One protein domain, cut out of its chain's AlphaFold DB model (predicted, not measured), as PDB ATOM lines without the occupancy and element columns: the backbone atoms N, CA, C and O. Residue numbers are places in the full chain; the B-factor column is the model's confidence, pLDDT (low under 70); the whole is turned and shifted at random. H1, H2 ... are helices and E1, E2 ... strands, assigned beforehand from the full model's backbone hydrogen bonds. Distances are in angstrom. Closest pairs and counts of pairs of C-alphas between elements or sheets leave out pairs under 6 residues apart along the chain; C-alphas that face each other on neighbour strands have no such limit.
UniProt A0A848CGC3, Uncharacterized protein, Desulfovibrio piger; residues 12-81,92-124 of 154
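This is residues 12 to 81 and 92 to 124 of the 154 residues of an uncharacterized protein of Desulfovibrio piger (UniProt A0A848CGC3). A long, twisted two-strand ribbon, E2 beside E4, reaches out from a small loose head of E1, H1, H2 and loop, with H3 beyond the ribbon's end. At the far end short E3 folds back on E2. The printed part has 103 residues, mixed in class, in the order E1 H1 H2 E2 E3 E4 H3; the sheet E3, E2, E4 is antiparallel. It is extended, with a radius of gyration of the C-alphas of 21.4 A and spans of 63 by 33 by 21 A.

Begin at E1, residues 20 to 22, which pairs with no named strand; residues 12 to 13 pair antiparallel with its residues 20 to 21. H1, residues 23 to 26, is close but not clearly touching H2, residues 39 to 46: the closest C-alphas, Leu 24 and Leu 45, are 7.3 A apart. Next look at inner strand E2, residues 51 to 70, and antiparallel edge strand E4, residues 95 to 113, where N 52 and O 112 are 2.9 A apart, within hydrogen-bond range. E3, residues 75 to 77, forms a hairpin with E2, with N 68 and O 76 at 2.8 A. H1 only grazes this sheet. H2 stands up from it over E2 and E4; its closest C-alpha pair with E2 is Leu 45 and Val 51, 6.5 A. H3, residues 116 to 124, is not on the sheet and is apart from H2. In H2 and H3 every O i to N i+4 pair is within hydrogen-bond range; H1 is too short for one.

Find C-alpha 51 at (171.213, 195.440, 140.973); E2 runs 41.2 A, bending by 95 degrees at residue 64. E4 runs 46.5 A, bending by 73 degrees at residue 98. H3 ends at C-alpha 124, (179.662, 185.934, 150.782).

The farthest C-alphas, Tyr 19 and Glu 93, are 65.3 A apart. Residues 82 to 91 are not printed, a gap of 14.1 A between C-alphas 81 and 92. The link H1 to H2 is long. No printed residue is under 70 in pLDDT.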
ATOM      1  N   ILE A  12     158.909 196.942 151.510       90.31
ATOM      2  CA  ILE A  12     158.085 198.012 150.958       90.31
ATOM      3  C   ILE A  12     156.648 197.522 150.763       90.31
ATOM      4  O   ILE A  12     156.403 196.434 150.233       90.31
ATOM      5  N   HIS A  13     155.689 198.359 151.155       91.62
ATOM      6  CA  HIS A  13     154.273 198.113 150.912       91.62
ATOM      7  C   HIS A  13     153.930 198.374 149.440       91.62
ATOM      8  O   HIS A  13     154.190 199.457 148.913       91.62
ATOM      9  N   CYS A  14     153.348 197.382 148.763       90.44
ATOM     10  CA  CYS A  14     152.955 197.506 147.364       90.44
ATOM     11  C   CYS A  14     151.527 198.070 147.245       90.44
ATOM     12  O   CYS A  14     150.598 197.348 147.600       90.44
ATOM     13  N   PRO A  15     151.309 199.262 146.657       88.06
ATOM     14  CA  PRO A  15     149.972 199.853 146.555       88.06
ATOM     15  C   PRO A  15     149.037 199.032 145.655       88.06
ATOM     16  O   PRO A  15     147.857 198.907 145.946       88.06
ATOM     17  N   ASP A  16     149.568 198.405 144.599       84.56
ATOM     18  CA  ASP A  16     148.765 197.577 143.688       84.56
ATOM     19  C   ASP A  16     148.353 196.216 144.266       84.56
ATOM     20  O   ASP A  16     147.370 195.634 143.821       84.56
ATOM     21  N   ARG A  17     149.159 195.649 145.175       84.50
ATOM     22  CA  ARG A  17     148.965 194.275 145.673       84.50
ATOM     23  C   ARG A  17     148.574 194.200 147.151       84.50
ATOM     24  O   ARG A  17     148.216 193.125 147.612       84.50
ATOM     25  N   GLY A  18     148.685 195.296 147.899       87.44
ATOM     26  CA  GLY A  18     148.274 195.392 149.301       87.44
ATOM     27  C   GLY A  18     149.169 194.672 150.319       87.44
ATOM     28  O   GLY A  18     148.816 194.628 151.492       87.44
ATOM     29  N   TYR A  19     150.326 194.123 149.927       87.75
ATOM     30  CA  TYR A  19     151.229 193.398 150.839       87.75
ATOM     31  C   TYR A  19     152.678 193.915 150.816       87.75
ATOM     32  O   TYR A  19     153.103 194.609 149.887       87.75
ATOM     33  N   GLN A  20     153.431 193.572 151.869       90.50
ATOM     34  CA  GLN A  20     154.855 193.888 152.036       90.50
ATOM     35  C   GLN A  20     155.725 192.953 151.191       90.50
ATOM     36  O   GLN A  20     155.576 191.733 151.246       90.50
ATOM     37  N   LYS A  21     156.663 193.510 150.426       89.56
ATOM     38  CA  LYS A  21     157.635 192.744 149.634       89.56
ATOM     39  C   LYS A  21     159.026 193.375 149.718       89.56
ATOM     40  O   LYS A  21     159.112 194.561 150.016       89.56
ATOM     41  N   PRO A  22     160.108 192.639 149.419       91.44
ATOM     42  CA  PRO A  22     161.440 193.227 149.315       91.44
ATOM     43  C   PRO A  22     161.515 194.320 148.244       91.44
ATOM     44  O   PRO A  22     160.952 194.160 147.154       91.44
ATOM     45  N   LEU A  23     162.265 195.389 148.513       91.38
ATOM     46  CA  LEU A  23     162.479 196.507 147.591       91.38
ATOM     47  C   LEU A  23     163.061 196.020 146.260       91.38
ATOM     48  O   LEU A  23     162.569 196.398 145.198       91.38
ATOM     49  N   LEU A  24     164.012 195.085 146.304       92.00
ATOM     50  CA  LEU A  24     164.589 194.459 145.111       92.00
ATOM     51  C   LEU A  24     163.535 193.771 144.220       92.00
ATOM     52  O   LEU A  24     163.643 193.775 142.995       92.00
ATOM     53  N   GLY A  25     162.471 193.224 144.818       89.81
ATOM     54  CA  GLY A  25     161.361 192.605 144.090       89.81
ATOM     55  C   GLY A  25     160.505 193.605 143.304       89.81
ATOM     56  O   GLY A  25     159.726 193.203 142.440       89.81
ATOM     57  N   CYS A  26     160.638 194.910 143.566       91.31
ATOM     58  CA  CYS A  26     159.946 195.943 142.799       91.31
ATOM     59  C   CYS A  26     160.462 196.048 141.363       91.31
ATOM     60  O   CYS A  26     159.656 196.328 140.480       91.31
ATOM     61  N   LEU A  27     161.743 195.755 141.115       91.62
ATOM     62  CA  LEU A  27     162.365 195.880 139.791       91.62
ATOM     63  C   LEU A  27     161.718 194.979 138.728       91.62
ATOM     64  O   LEU A  27     161.680 195.337 137.553       91.62
ATOM     65  N   ALA A  28     161.144 193.842 139.134       88.44
ATOM     66  CA  ALA A  28     160.425 192.927 138.244       88.44
ATOM     67  C   ALA A  28     158.987 193.386 137.914       88.44
ATOM     68  O   ALA A  28     158.323 192.803 137.057       88.44
ATOM     69  N   CYS A  29     158.469 194.418 138.588       88.75
ATOM     70  CA  CYS A  29     157.117 194.916 138.349       88.75
ATOM     71  C   CYS A  29     157.028 195.649 137.000       88.75
ATOM     72  O   CYS A  29     157.896 196.447 136.662       88.75
ATOM     73  N   LYS A  30     155.941 195.437 136.245       85.94
ATOM     74  CA  LYS A  30     155.669 196.165 134.987       85.94
ATOM     75  C   LYS A  30     155.381 197.652 135.206       85.94
ATOM     76  O   LYS A  30     155.652 198.457 134.330       85.94
ATOM     77  N   LYS A  31     154.832 197.998 136.373       87.31
ATOM     78  CA  LYS A  31     154.541 199.379 136.778       87.31
ATOM     79  C   LYS A  31     155.732 200.053 137.465       87.31
ATOM     80  O   LYS A  31     155.554 201.094 138.075       87.31
ATOM     81  N   PHE A  32     156.910 199.429 137.479       87.38
ATOM     82  CA  PHE A  32     158.093 200.037 138.076       87.38
ATOM     83  C   PHE A  32     158.671 201.104 137.134       87.38
ATOM     84  O   PHE A  32     158.872 200.791 135.959       87.38
ATOM     85  N   PRO A  33     159.017 202.303 137.632       89.38
ATOM     86  CA  PRO A  33     158.790 202.819 138.988       89.38
ATOM     87  C   PRO A  33     157.324 203.249 139.217       89.38
ATOM     88  O   PRO A  33     156.688 203.807 138.330       89.38
ATOM     89  N   CYS A  34     156.786 202.992 140.417       89.75
ATOM     90  CA  CYS A  34     155.406 203.340 140.805       89.75
ATOM     91  C   CYS A  34     155.392 204.338 141.972       89.75
ATOM     92  O   CYS A  34     156.443 204.632 142.527       89.75
ATOM     93  N   ALA A  35     154.208 204.776 142.418       89.12
ATOM     94  CA  ALA A  35     154.044 205.753 143.506       89.12
ATOM     95  C   ALA A  35     154.715 205.370 144.845       89.12
ATOM     96  O   ALA A  35     154.984 206.235 145.671       89.12
ATOM     97  N   ALA A  36     155.007 204.087 145.079       88.56
ATOM     98  CA  ALA A  36     155.748 203.658 146.266       88.56
ATOM     99  C   ALA A  36     157.269 203.901 146.157       88.56
ATOM    100  O   ALA A  36     157.977 203.808 147.160       88.56
ATOM    101  N   MET A  37     157.798 204.191 144.966       90.75
ATOM    102  CA  MET A  37     159.212 204.498 144.753       90.75
ATOM    103  C   MET A  37     159.456 205.996 144.915       90.75
ATOM    104  O   MET A  37     158.977 206.790 144.114       90.75
ATOM    105  N   ASN A  38     160.224 206.358 145.942       90.44
ATOM    106  CA  ASN A  38     160.765 207.701 146.125       90.44
ATOM    107  C   ASN A  38     162.245 207.749 145.706       90.44
ATOM    108  O   ASN A  38     162.878 206.706 145.495       90.44
ATOM    109  N   ASP A  39     162.804 208.955 145.641       90.00
ATOM    110  CA  ASP A  39     164.186 209.186 145.200       90.00
ATOM    111  C   ASP A  39     165.216 208.470 146.084       90.00
ATOM    112  O   ASP A  39     166.203 207.927 145.589       90.00
ATOM    113  N   GLU A  40     164.963 208.378 147.393       89.38
ATOM    114  CA  GLU A  40     165.828 207.646 148.323       89.38
ATOM    115  C   GLU A  40     165.892 206.151 147.986       89.38
ATOM    116  O   GLU A  40     166.975 205.568 147.907       89.38
ATOM    117  N   ARG A  41     164.738 205.516 147.742       89.94
ATOM    118  CA  ARG A  41     164.660 204.099 147.364       89.94
ATOM    119  C   ARG A  41     165.255 203.848 145.983       89.94
ATOM    120  O   ARG A  41     165.878 202.807 145.784       89.94
ATOM    121  N   MET A  42     165.090 204.785 145.048       90.44
ATOM    122  CA  MET A  42     165.754 204.725 143.743       90.44
ATOM    123  C   MET A  42     167.274 204.780 143.903       90.44
ATOM    124  O   MET A  42     167.965 203.890 143.417       90.44
ATOM    125  N   THR A  43     167.781 205.724 144.697       90.19
ATOM    126  CA  THR A  43     169.216 205.864 144.988       90.19
ATOM    127  C   THR A  43     169.792 204.603 145.642       90.19
ATOM    128  O   THR A  43     170.900 204.174 145.321       90.19
ATOM    129  N   VAL A  44     169.041 203.975 146.554       90.75
ATOM    130  CA  VAL A  44     169.413 202.695 147.179       90.75
ATOM    131  C   VAL A  44     169.553 201.580 146.141       90.75
ATOM    132  O   VAL A  44     170.505 200.806 146.210       90.75
ATOM    133  N   LEU A  45     168.622 201.479 145.188       90.69
ATOM    134  CA  LEU A  45     168.677 200.469 144.129       90.69
ATOM    135  C   LEU A  45     169.829 200.732 143.153       90.69
ATOM    136  O   LEU A  45     170.531 199.792 142.799       90.69
ATOM    137  N   GLU A  46     170.052 201.986 142.763       89.31
ATOM    138  CA  GLU A  46     171.128 202.382 141.844       89.31
ATOM    139  C   GLU A  46     172.523 202.123 142.417       89.31
ATOM    140  O   GLU A  46     173.431 201.726 141.691       89.31
ATOM    141  N   ARG A  47     172.702 202.322 143.728       89.31
ATOM    142  CA  ARG A  47     173.978 202.077 144.418       89.31
ATOM    143  C   ARG A  47     174.155 200.629 144.872       89.31
ATOM    144  O   ARG A  47     175.207 200.289 145.409       89.31
ATOM    145  N   SER A  48     173.132 199.789 144.723       89.81
ATOM    146  CA  SER A  48     173.178 198.419 145.216       89.81
ATOM    147  C   SER A  48     173.978 197.513 144.277       89.81
ATOM    148  O   SER A  48     173.637 197.403 143.102       89.81
ATOM    149  N   PRO A  49     174.959 196.751 144.788       90.06
ATOM    150  CA  PRO A  49     175.663 195.741 144.004       90.06
ATOM    151  C   PRO A  49     174.767 194.568 143.595       90.06
ATOM    152  O   PRO A  49     175.109 193.836 142.672       90.06
ATOM    153  N   PHE A  50     173.607 194.389 144.236       90.81
ATOM    154  CA  PHE A  50     172.635 193.349 143.877       90.81
ATOM    155  C   PHE A  50     171.764 193.714 142.669       90.81
ATOM    156  O   PHE A  50     170.921 192.911 142.256       90.81
ATOM    157  N   VAL A  51     171.936 194.918 142.129       91.88
ATOM    158  CA  VAL A  51     171.213 195.440 140.973       91.88
ATOM    159  C   VAL A  51     172.207 195.650 139.838       91.88
ATOM    160  O   VAL A  51     173.355 196.034 140.053       91.88
ATOM    161  N   GLN A  52     171.766 195.376 138.617       91.06
ATOM    162  CA  GLN A  52     172.500 195.696 137.405       91.06
ATOM    163  C   GLN A  52     171.633 196.524 136.465       91.06
ATOM    164  O   GLN A  52     170.402 196.499 136.527       91.06
ATOM    165  N   THR A  53     172.287 197.284 135.598       91.38
ATOM    166  CA  THR A  53     171.630 198.027 134.527       91.38
ATOM    167  C   THR A  53     171.590 197.183 133.267       91.38
ATOM    168  O   THR A  53     172.636 196.767 132.774       91.38
ATOM    169  N   GLU A  54     170.400 196.990 132.714       90.50
ATOM    170  CA  GLU A  54     170.197 196.315 131.437       90.50
ATOM    171  C   GLU A  54     169.641 197.285 130.396       90.50
ATOM    172  O   GLU A  54     168.910 198.232 130.706       90.50
ATOM    173  N   PHE A  55     170.003 197.047 129.137       90.81
ATOM    174  CA  PHE A  55     169.460 197.793 128.012       90.81
ATOM    175  C   PHE A  55     168.007 197.376 127.760       90.81
ATOM    176  O   PHE A  55     167.713 196.204 127.546       90.81
ATOM    177  N   ASN A  56     167.102 198.351 127.761       88.56
ATOM    178  CA  ASN A  56     165.661 198.142 127.613       88.56
ATOM    179  C   ASN A  56     165.131 198.605 126.241       88.56
ATOM    180  O   ASN A  56     163.925 198.738 126.048       88.56
ATOM    181  N   GLY A  57     166.023 198.898 125.292       90.56
ATOM    182  CA  GLY A  57     165.667 199.397 123.964       90.56
ATOM    183  C   GLY A  57     165.939 200.888 123.774       90.56
ATOM    184  O   GLY A  57     166.542 201.561 124.612       90.56
ATOM    185  N   PHE A  58     165.489 201.414 122.638       93.00
ATOM    186  CA  PHE A  58     165.592 202.831 122.309       93.00
ATOM    187  C   PHE A  58     164.233 203.515 122.405       93.00
ATOM    188  O   PHE A  58     163.236 203.032 121.871       93.00
ATOM    189  N   LEU A  59     164.213 204.688 123.031       91.00
ATOM    190  CA  LEU A  59     163.108 205.625 122.915       91.00
ATOM    191  C   LEU A  59     163.352 206.510 121.697       91.00
ATOM    192  O   LEU A  59     164.282 207.321 121.678       91.00
ATOM    193  N   THR A  60     162.496 206.374 120.693       91.94
ATOM    194  CA  THR A  60     162.548 207.206 119.491       91.94
ATOM    195  C   THR A  60     161.970 208.584 119.784       91.94
ATOM    196  O   THR A  60     160.792 208.717 120.113       91.94
ATOM    197  N   ARG A  61     162.780 209.629 119.615       88.06
ATOM    198  CA  ARG A  61     162.342 211.026 119.695       88.06
ATOM    199  C   ARG A  61     162.384 211.658 118.312       88.06
ATOM    200  O   ARG A  61     163.390 211.557 117.614       88.06
ATOM    201  N   ARG A  62     161.299 212.327 117.917       88.50
ATOM    202  CA  ARG A  62     161.294 213.166 116.714       88.50
ATOM    203  C   ARG A  62     161.943 214.499 117.075       88.50
ATOM    204  O   ARG A  62     161.365 215.274 117.830       88.50
ATOM    205  N   LYS A  63     163.157 214.727 116.589       84.94
ATOM    206  CA  LYS A  63     163.898 215.984 116.734       84.94
ATOM    207  C   LYS A  63     164.552 216.235 115.385       84.94
ATOM    208  O   LYS A  63     165.206 215.327 114.887       84.94
ATOM    209  N   LYS A  64     164.353 217.423 114.807       85.75
ATOM    210  CA  LYS A  64     165.097 217.855 113.620       85.75
ATOM    211  C   LYS A  64     166.482 218.282 114.100       85.75
ATOM    212  O   LYS A  64     166.598 219.285 114.799       85.75
ATOM    213  N   VAL A  65     167.490 217.470 113.808       89.50
ATOM    214  CA  VAL A  65     168.900 217.757 114.091       89.50
ATOM    215  C   VAL A  65     169.626 217.814 112.760       89.50
ATOM    216  O   VAL A  65     169.398 216.964 111.901       89.50
ATOM    217  N   LEU A  66     170.465 218.825 112.589       91.75
ATOM    218  CA  LEU A  66     171.354 218.937 111.445       91.75
ATOM    219  C   LEU A  66     172.742 218.497 111.903       91.75
ATOM    220  O   LEU A  66     173.222 218.970 112.932       91.75
ATOM    221  N   LEU A  67     173.343 217.560 111.182       93.81
ATOM    222  CA  LEU A  67     174.699 217.089 111.431       93.81
ATOM    223  C   LEU A  67     175.557 217.426 110.216       93.81
ATOM    224  O   LEU A  67     175.172 217.125 109.093       93.81
ATOM    225  N   PHE A  68     176.709 218.033 110.451       95.12
ATOM    226  CA  PHE A  68     177.746 218.231 109.453       95.12
ATOM    227  C   PHE A  68     178.638 216.997 109.436       95.12
ATOM    228  O   PHE A  68     179.202 216.629 110.470       95.12
ATOM    229  N   HIS A  69     178.715 216.351 108.278       95.69
ATOM    230  CA  HIS A  69     179.779 215.420 107.950       95.69
ATOM    231  C   HIS A  69     180.968 216.249 107.483       95.69
ATOM    232  O   HIS A  69     180.889 216.966 106.485       95.69
ATOM    233  N   MET A  70     182.025 216.219 108.274       95.69
ATOM    234  CA  MET A  70     183.221 217.010 108.044       95.69
ATOM    235  C   MET A  70     184.167 216.256 107.095       95.69
ATOM    236  O   MET A  70     184.147 215.028 107.049       95.69
ATOM    237  N   THR A  71     185.053 216.970 106.404       93.94
ATOM    238  CA  THR A  71     186.069 216.381 105.502       93.94
ATOM    239  C   THR A  71     187.067 215.453 106.207       93.94
ATOM    240  O   THR A  71     187.686 214.601 105.572       93.94
ATOM    241  N   ASP A  72     187.211 215.574 107.531       93.69
ATOM    242  CA  ASP A  72     188.008 214.675 108.375       93.69
ATOM    243  C   ASP A  72     187.280 213.357 108.734       93.69
ATOM    244  O   ASP A  72     187.830 212.517 109.450       93.69
ATOM    245  N   GLY A  73     186.046 213.166 108.251       92.62
ATOM    246  CA  GLY A  73     185.188 212.013 108.531       92.62
ATOM    247  C   GLY A  73     184.453 212.080 109.875       92.62
ATOM    248  O   GLY A  73     183.796 211.112 110.272       92.62
ATOM    249  N   SER A  74     184.563 213.190 110.613       94.75
ATOM    250  CA  SER A  74     183.836 213.395 111.869       94.75
ATOM    251  C   SER A  74     182.415 213.928 111.647       94.75
ATOM    252  O   SER A  74     182.089 214.507 110.612       94.75
ATOM    253  N   TYR A  75     181.552 213.753 112.654       94.81
ATOM    254  CA  TYR A  75     180.196 214.307 112.666       94.81
ATOM    255  C   TYR A  75     180.055 215.359 113.761       94.81
ATOM    256  O   TYR A  75     180.317 215.078 114.935       94.81
ATOM    257  N   LYS A  76     179.584 216.555 113.399       93.44
ATOM    258  CA  LYS A  76     179.327 217.660 114.337       93.44
ATOM    259  C   LYS A  76     177.881 218.133 114.221       93.44
ATOM    260  O   LYS A  76     177.323 218.160 113.133       93.44
ATOM    261  N   GLU A  77     177.243 218.490 115.336       92.50
ATOM    262  CA  GLU A  77     175.918 219.131 115.287       92.50
ATOM    263  C   GLU A  77     176.063 220.532 114.694       92.50
ATOM    264  O   GLU A  77     176.971 221.276 115.071       92.50
ATOM    265  N   ALA A  78     175.181 220.876 113.755       91.19
ATOM    266  CA  ALA A  78     175.189 222.189 113.137       91.19
ATOM    267  C   ALA A  78     174.995 223.279 114.207       91.19
ATOM    268  O   ALA A  78     174.244 223.074 115.175       91.19
ATOM    269  N   PRO A  79     175.617 224.457 114.036       89.62
ATOM    270  CA  PRO A  79     175.396 225.592 114.916       89.62
ATOM    271  C   PRO A  79     173.907 225.922 115.071       89.62
ATOM    272  O   PRO A  79     173.095 225.762 114.152       89.62
ATOM    273  N   ARG A  80     173.526 226.413 116.255       84.75
ATOM    274  CA  ARG A  80     172.140 226.825 116.509       84.75
ATOM    275  C   ARG A  80     171.756 227.947 115.544       84.75
ATOM    276  O   ARG A  80     172.406 228.985 115.537       84.75
ATOM    277  N   GLY A  81     170.668 227.752 114.802       83.62
ATOM    278  CA  GLY A  81     170.158 228.743 113.851       83.62
ATOM    279  C   GLY A  81     170.739 228.642 112.441       83.62
ATOM    280  O   GLY A  81     170.451 229.516 111.634       83.62
ATOM    281  N   LEU A  92     180.651 226.227 106.110       88.94
ATOM    282  CA  LEU A  92     180.703 225.028 105.277       88.94
ATOM    283  C   LEU A  92     182.110 224.696 104.758       88.94
ATOM    284  O   LEU A  92     182.245 223.712 104.042       88.94
ATOM    285  N   GLU A  93     183.145 225.465 105.113       90.12
ATOM    286  CA  GLU A  93     184.508 225.290 104.575       90.12
ATOM    287  C   GLU A  93     185.035 223.852 104.719       90.12
ATOM    288  O   GLU A  93     185.559 223.285 103.763       90.12
ATOM    289  N   ASP A  94     184.819 223.242 105.886       92.38
ATOM    290  CA  ASP A  94     185.243 221.871 106.188       92.38
ATOM    291  C   ASP A  94     184.084 220.858 106.138       92.38
ATOM    292  O   ASP A  94     184.218 219.736 106.629       92.38
ATOM    293  N   VAL A  95     182.919 221.249 105.612       92.88
ATOM    294  CA  VAL A  95     181.712 220.414 105.599       92.88
ATOM    295  C   VAL A  95     181.540 219.781 104.225       92.88
ATOM    296  O   VAL A  95     181.349 220.470 103.229       92.88
ATOM    297  N   GLU A  96     181.559 218.454 104.184       93.69
ATOM    298  CA  GLU A  96     181.342 217.682 102.961       93.69
ATOM    299  C   GLU A  96     179.846 217.466 102.705       93.69
ATOM    300  O   GLU A  96     179.352 217.689 101.601       93.69
ATOM    301  N   GLU A  97     179.100 217.081 103.745       93.00
ATOM    302  CA  GLU A  97     177.668 216.802 103.639       93.00
ATOM    303  C   GLU A  97     176.897 217.314 104.861       93.00
ATOM    304  O   GLU A  97     177.388 217.305 105.993       93.00
ATOM    305  N   VAL A  98     175.640 217.717 104.654       92.19
ATOM    306  CA  VAL A  98     174.718 218.089 105.737       92.19
ATOM    307  C   VAL A  98     173.609 217.048 105.842       92.19
ATOM    308  O   VAL A  98     172.751 216.920 104.971       92.19
ATOM    309  N   LEU A  99     173.592 216.321 106.954       92.44
ATOM    310  CA  LEU A  99     172.601 215.299 107.254       92.44
ATOM    311  C   LEU A  99     171.437 215.883 108.055       92.44
ATOM    312  O   LEU A  99     171.618 216.468 109.125       92.44
ATOM    313  N   VAL A 100     170.213 215.648 107.580       91.69
ATOM    314  CA  VAL A 100     168.982 216.021 108.289       91.69
ATOM    315  C   VAL A 100     168.430 214.809 109.031       91.69
ATOM    316  O   VAL A 100     167.747 213.952 108.470       91.69
ATOM    317  N   VAL A 101     168.689 214.744 110.332       90.25
ATOM    318  CA  VAL A 101     168.184 213.676 111.195       90.25
ATOM    319  C   VAL A 101     166.807 214.063 111.721       90.25
ATOM    320  O   VAL A 101     166.660 215.030 112.462       90.25
ATOM    321  N   GLY A 102     165.779 213.291 111.354       89.62
ATOM    322  CA  GLY A 102     164.407 213.480 111.852       89.62
ATOM    323  C   GLY A 102     164.060 212.652 113.096       89.62
ATOM    324  O   GLY A 102     163.046 212.906 113.756       89.62
ATOM    325  N   LYS A 103     164.866 211.633 113.415       91.44
ATOM    326  CA  LYS A 103     164.637 210.711 114.533       91.44
ATOM    327  C   LYS A 103     165.934 210.459 115.285       91.44
ATOM    328  O   LYS A 103     166.925 210.059 114.690       91.44
ATOM    329  N   VAL A 104     165.885 210.622 116.600       90.31
ATOM    330  CA  VAL A 104     166.986 210.308 117.513       90.31
ATOM    331  C   VAL A 104     166.580 209.120 118.376       90.31
ATOM    332  O   VAL A 104     165.491 209.112 118.956       90.31
ATOM    333  N   LEU A 105     167.453 208.118 118.465       91.56
ATOM    334  CA  LEU A 105     167.269 206.945 119.311       91.56
ATOM    335  C   LEU A 105     167.977 207.168 120.648       91.56
ATOM    336  O   LEU A 105     169.202 207.188 120.721       91.56
ATOM    337  N   VAL A 106     167.208 207.347 121.721       90.44
ATOM    338  CA  VAL A 106     167.759 207.549 123.067       90.44
ATOM    339  C   VAL A 106     167.755 206.224 123.810       90.44
ATOM    340  O   VAL A 106     166.689 205.636 124.003       90.44
ATOM    341  N   LYS A 107     168.931 205.748 124.240       93.44
ATOM    342  CA  LYS A 107     169.035 204.490 124.996       93.44
ATOM    343  C   LYS A 107     168.148 204.538 126.243       93.44
ATOM    344  O   LYS A 107     168.147 205.525 126.976       93.44
ATOM    345  N   GLN A 108     167.393 203.476 126.471       89.88
ATOM    346  CA  GLN A 108     166.626 203.260 127.690       89.88
ATOM    347  C   GLN A 108     167.355 202.208 128.516       89.88
ATOM    348  O   GLN A 108     167.688 201.134 128.018       89.88
ATOM    349  N   ILE A 109     167.619 202.532 129.776       90.06
ATOM    350  CA  ILE A 109     168.286 201.641 130.720       90.06
ATOM    351  C   ILE A 109     167.280 201.295 131.809       90.06
ATOM    352  O   ILE A 109     166.531 202.162 132.262       90.06
ATOM    353  N   ARG A 110     167.254 200.031 132.223       90.25
ATOM    354  CA  ARG A 110     166.409 199.548 133.313       90.25
ATOM    355  C   ARG A 110     167.263 198.900 134.394       90.25
ATOM    356  O   ARG A 110     168.227 198.203 134.099       90.25
ATOM    357  N   LEU A 111     166.870 199.108 135.646       92.19
ATOM    358  CA  LEU A 111     167.424 198.397 136.791       92.19
ATOM    359  C   LEU A 111     166.801 197.001 136.887       92.19
ATOM    360  O   LEU A 111     165.575 196.861 136.920       92.19
ATOM    361  N   VAL A 112     167.647 195.979 136.960       92.00
ATOM    362  CA  VAL A 112     167.253 194.571 137.044       92.00
ATOM    363  C   VAL A 112     167.996 193.912 138.210       92.00
ATOM    364  O   VAL A 112     169.177 194.193 138.421       92.00
ATOM    365  N   PRO A 113     167.339 193.065 139.024       91.81
ATOM    366  CA  PRO A 113     168.034 192.310 140.056       91.81
ATOM    367  C   PRO A 113     169.026 191.341 139.422       91.81
ATOM    368  O   PRO A 113     168.660 190.605 138.506       91.81
ATOM    369  N   ARG A 114     170.237 191.256 139.975       92.12
ATOM    370  CA  ARG A 114     171.178 190.201 139.593       92.12
ATOM    371  C   ARG A 114     170.601 188.802 139.866       92.12
ATOM    372  O   ARG A 114     169.765 188.638 140.776       92.12
ATOM    373  N   PRO A 115     171.063 187.771 139.135       90.69
ATOM    374  CA  PRO A 115     170.712 186.380 139.396       90.69
ATOM    375  C   PRO A 115     170.913 185.984 140.863       90.69
ATOM    376  O   PRO A 115     171.724 186.562 141.586       90.69
ATOM    377  N   LYS A 116     170.149 184.995 141.340       87.75
ATOM    378  CA  LYS A 116     170.229 184.546 142.744       87.75
ATOM    379  C   LYS A 116     171.639 184.080 143.128       87.75
ATOM    380  O   LYS A 116     172.070 184.369 144.238       87.75
ATOM    381  N   GLU A 117     172.328 183.405 142.214       89.19
ATOM    382  CA  GLU A 117     173.681 182.874 142.414       89.19
ATOM    383  C   GLU A 117     174.706 183.996 142.597       89.19
ATOM    384  O   GLU A 117     175.391 184.037 143.616       89.19
ATOM    385  N   GLU A 118     174.725 184.975 141.689       88.31
ATOM    386  CA  GLU A 118     175.577 186.165 141.817       88.31
ATOM    387  C   GLU A 118     175.288 186.932 143.108       88.31
ATOM    388  O   GLU A 118     176.201 187.365 143.805       88.31
ATOM    389  N   ARG A 119     174.011 187.072 143.484       88.12
ATOM    390  CA  ARG A 119     173.654 187.734 144.744       88.12
ATOM    391  C   ARG A 119     174.175 186.977 145.965       88.12
ATOM    392  O   ARG A 119     174.594 187.619 146.923       88.12
ATOM    393  N   ALA A 120     174.165 185.644 145.945       86.94
ATOM    394  CA  ALA A 120     174.747 184.843 147.018       86.94
ATOM    395  C   ALA A 120     176.267 185.052 147.105       86.94
ATOM    396  O   ALA A 120     176.775 185.305 148.191       86.94
ATOM    397  N   GLN A 121     176.964 185.058 145.966       88.38
ATOM    398  CA  GLN A 121     178.405 185.333 145.903       88.38
ATOM    399  C   GLN A 121     178.747 186.728 146.438       88.38
ATOM    400  O   GLN A 121     179.666 186.872 147.238       88.38
ATOM    401  N   ILE A 122     177.970 187.750 146.062       86.69
ATOM    402  CA  ILE A 122     178.151 189.122 146.558       86.69
ATOM    403  C   ILE A 122     177.977 189.174 148.080       86.69
ATOM    404  O   ILE A 122     178.763 189.829 148.759       86.69
ATOM    405  N   ARG A 123     176.981 188.469 148.637       86.56
ATOM    406  CA  ARG A 123     176.794 188.396 150.096       86.56
ATOM    407  C   ARG A 123     177.981 187.733 150.786       86.56
ATOM    408  O   ARG A 123     178.458 188.271 151.781       86.56
ATOM    409  N   THR A 124     178.477 186.618 150.248       86.06
ATOM    410  CA  THR A 124     179.662 185.934 150.782       86.06
ATOM    411  C   THR A 124     180.877 186.859 150.758       86.06
ATOM    412  O   THR A 124     181.463 187.107 151.809       86.06
TER     413      THR A 124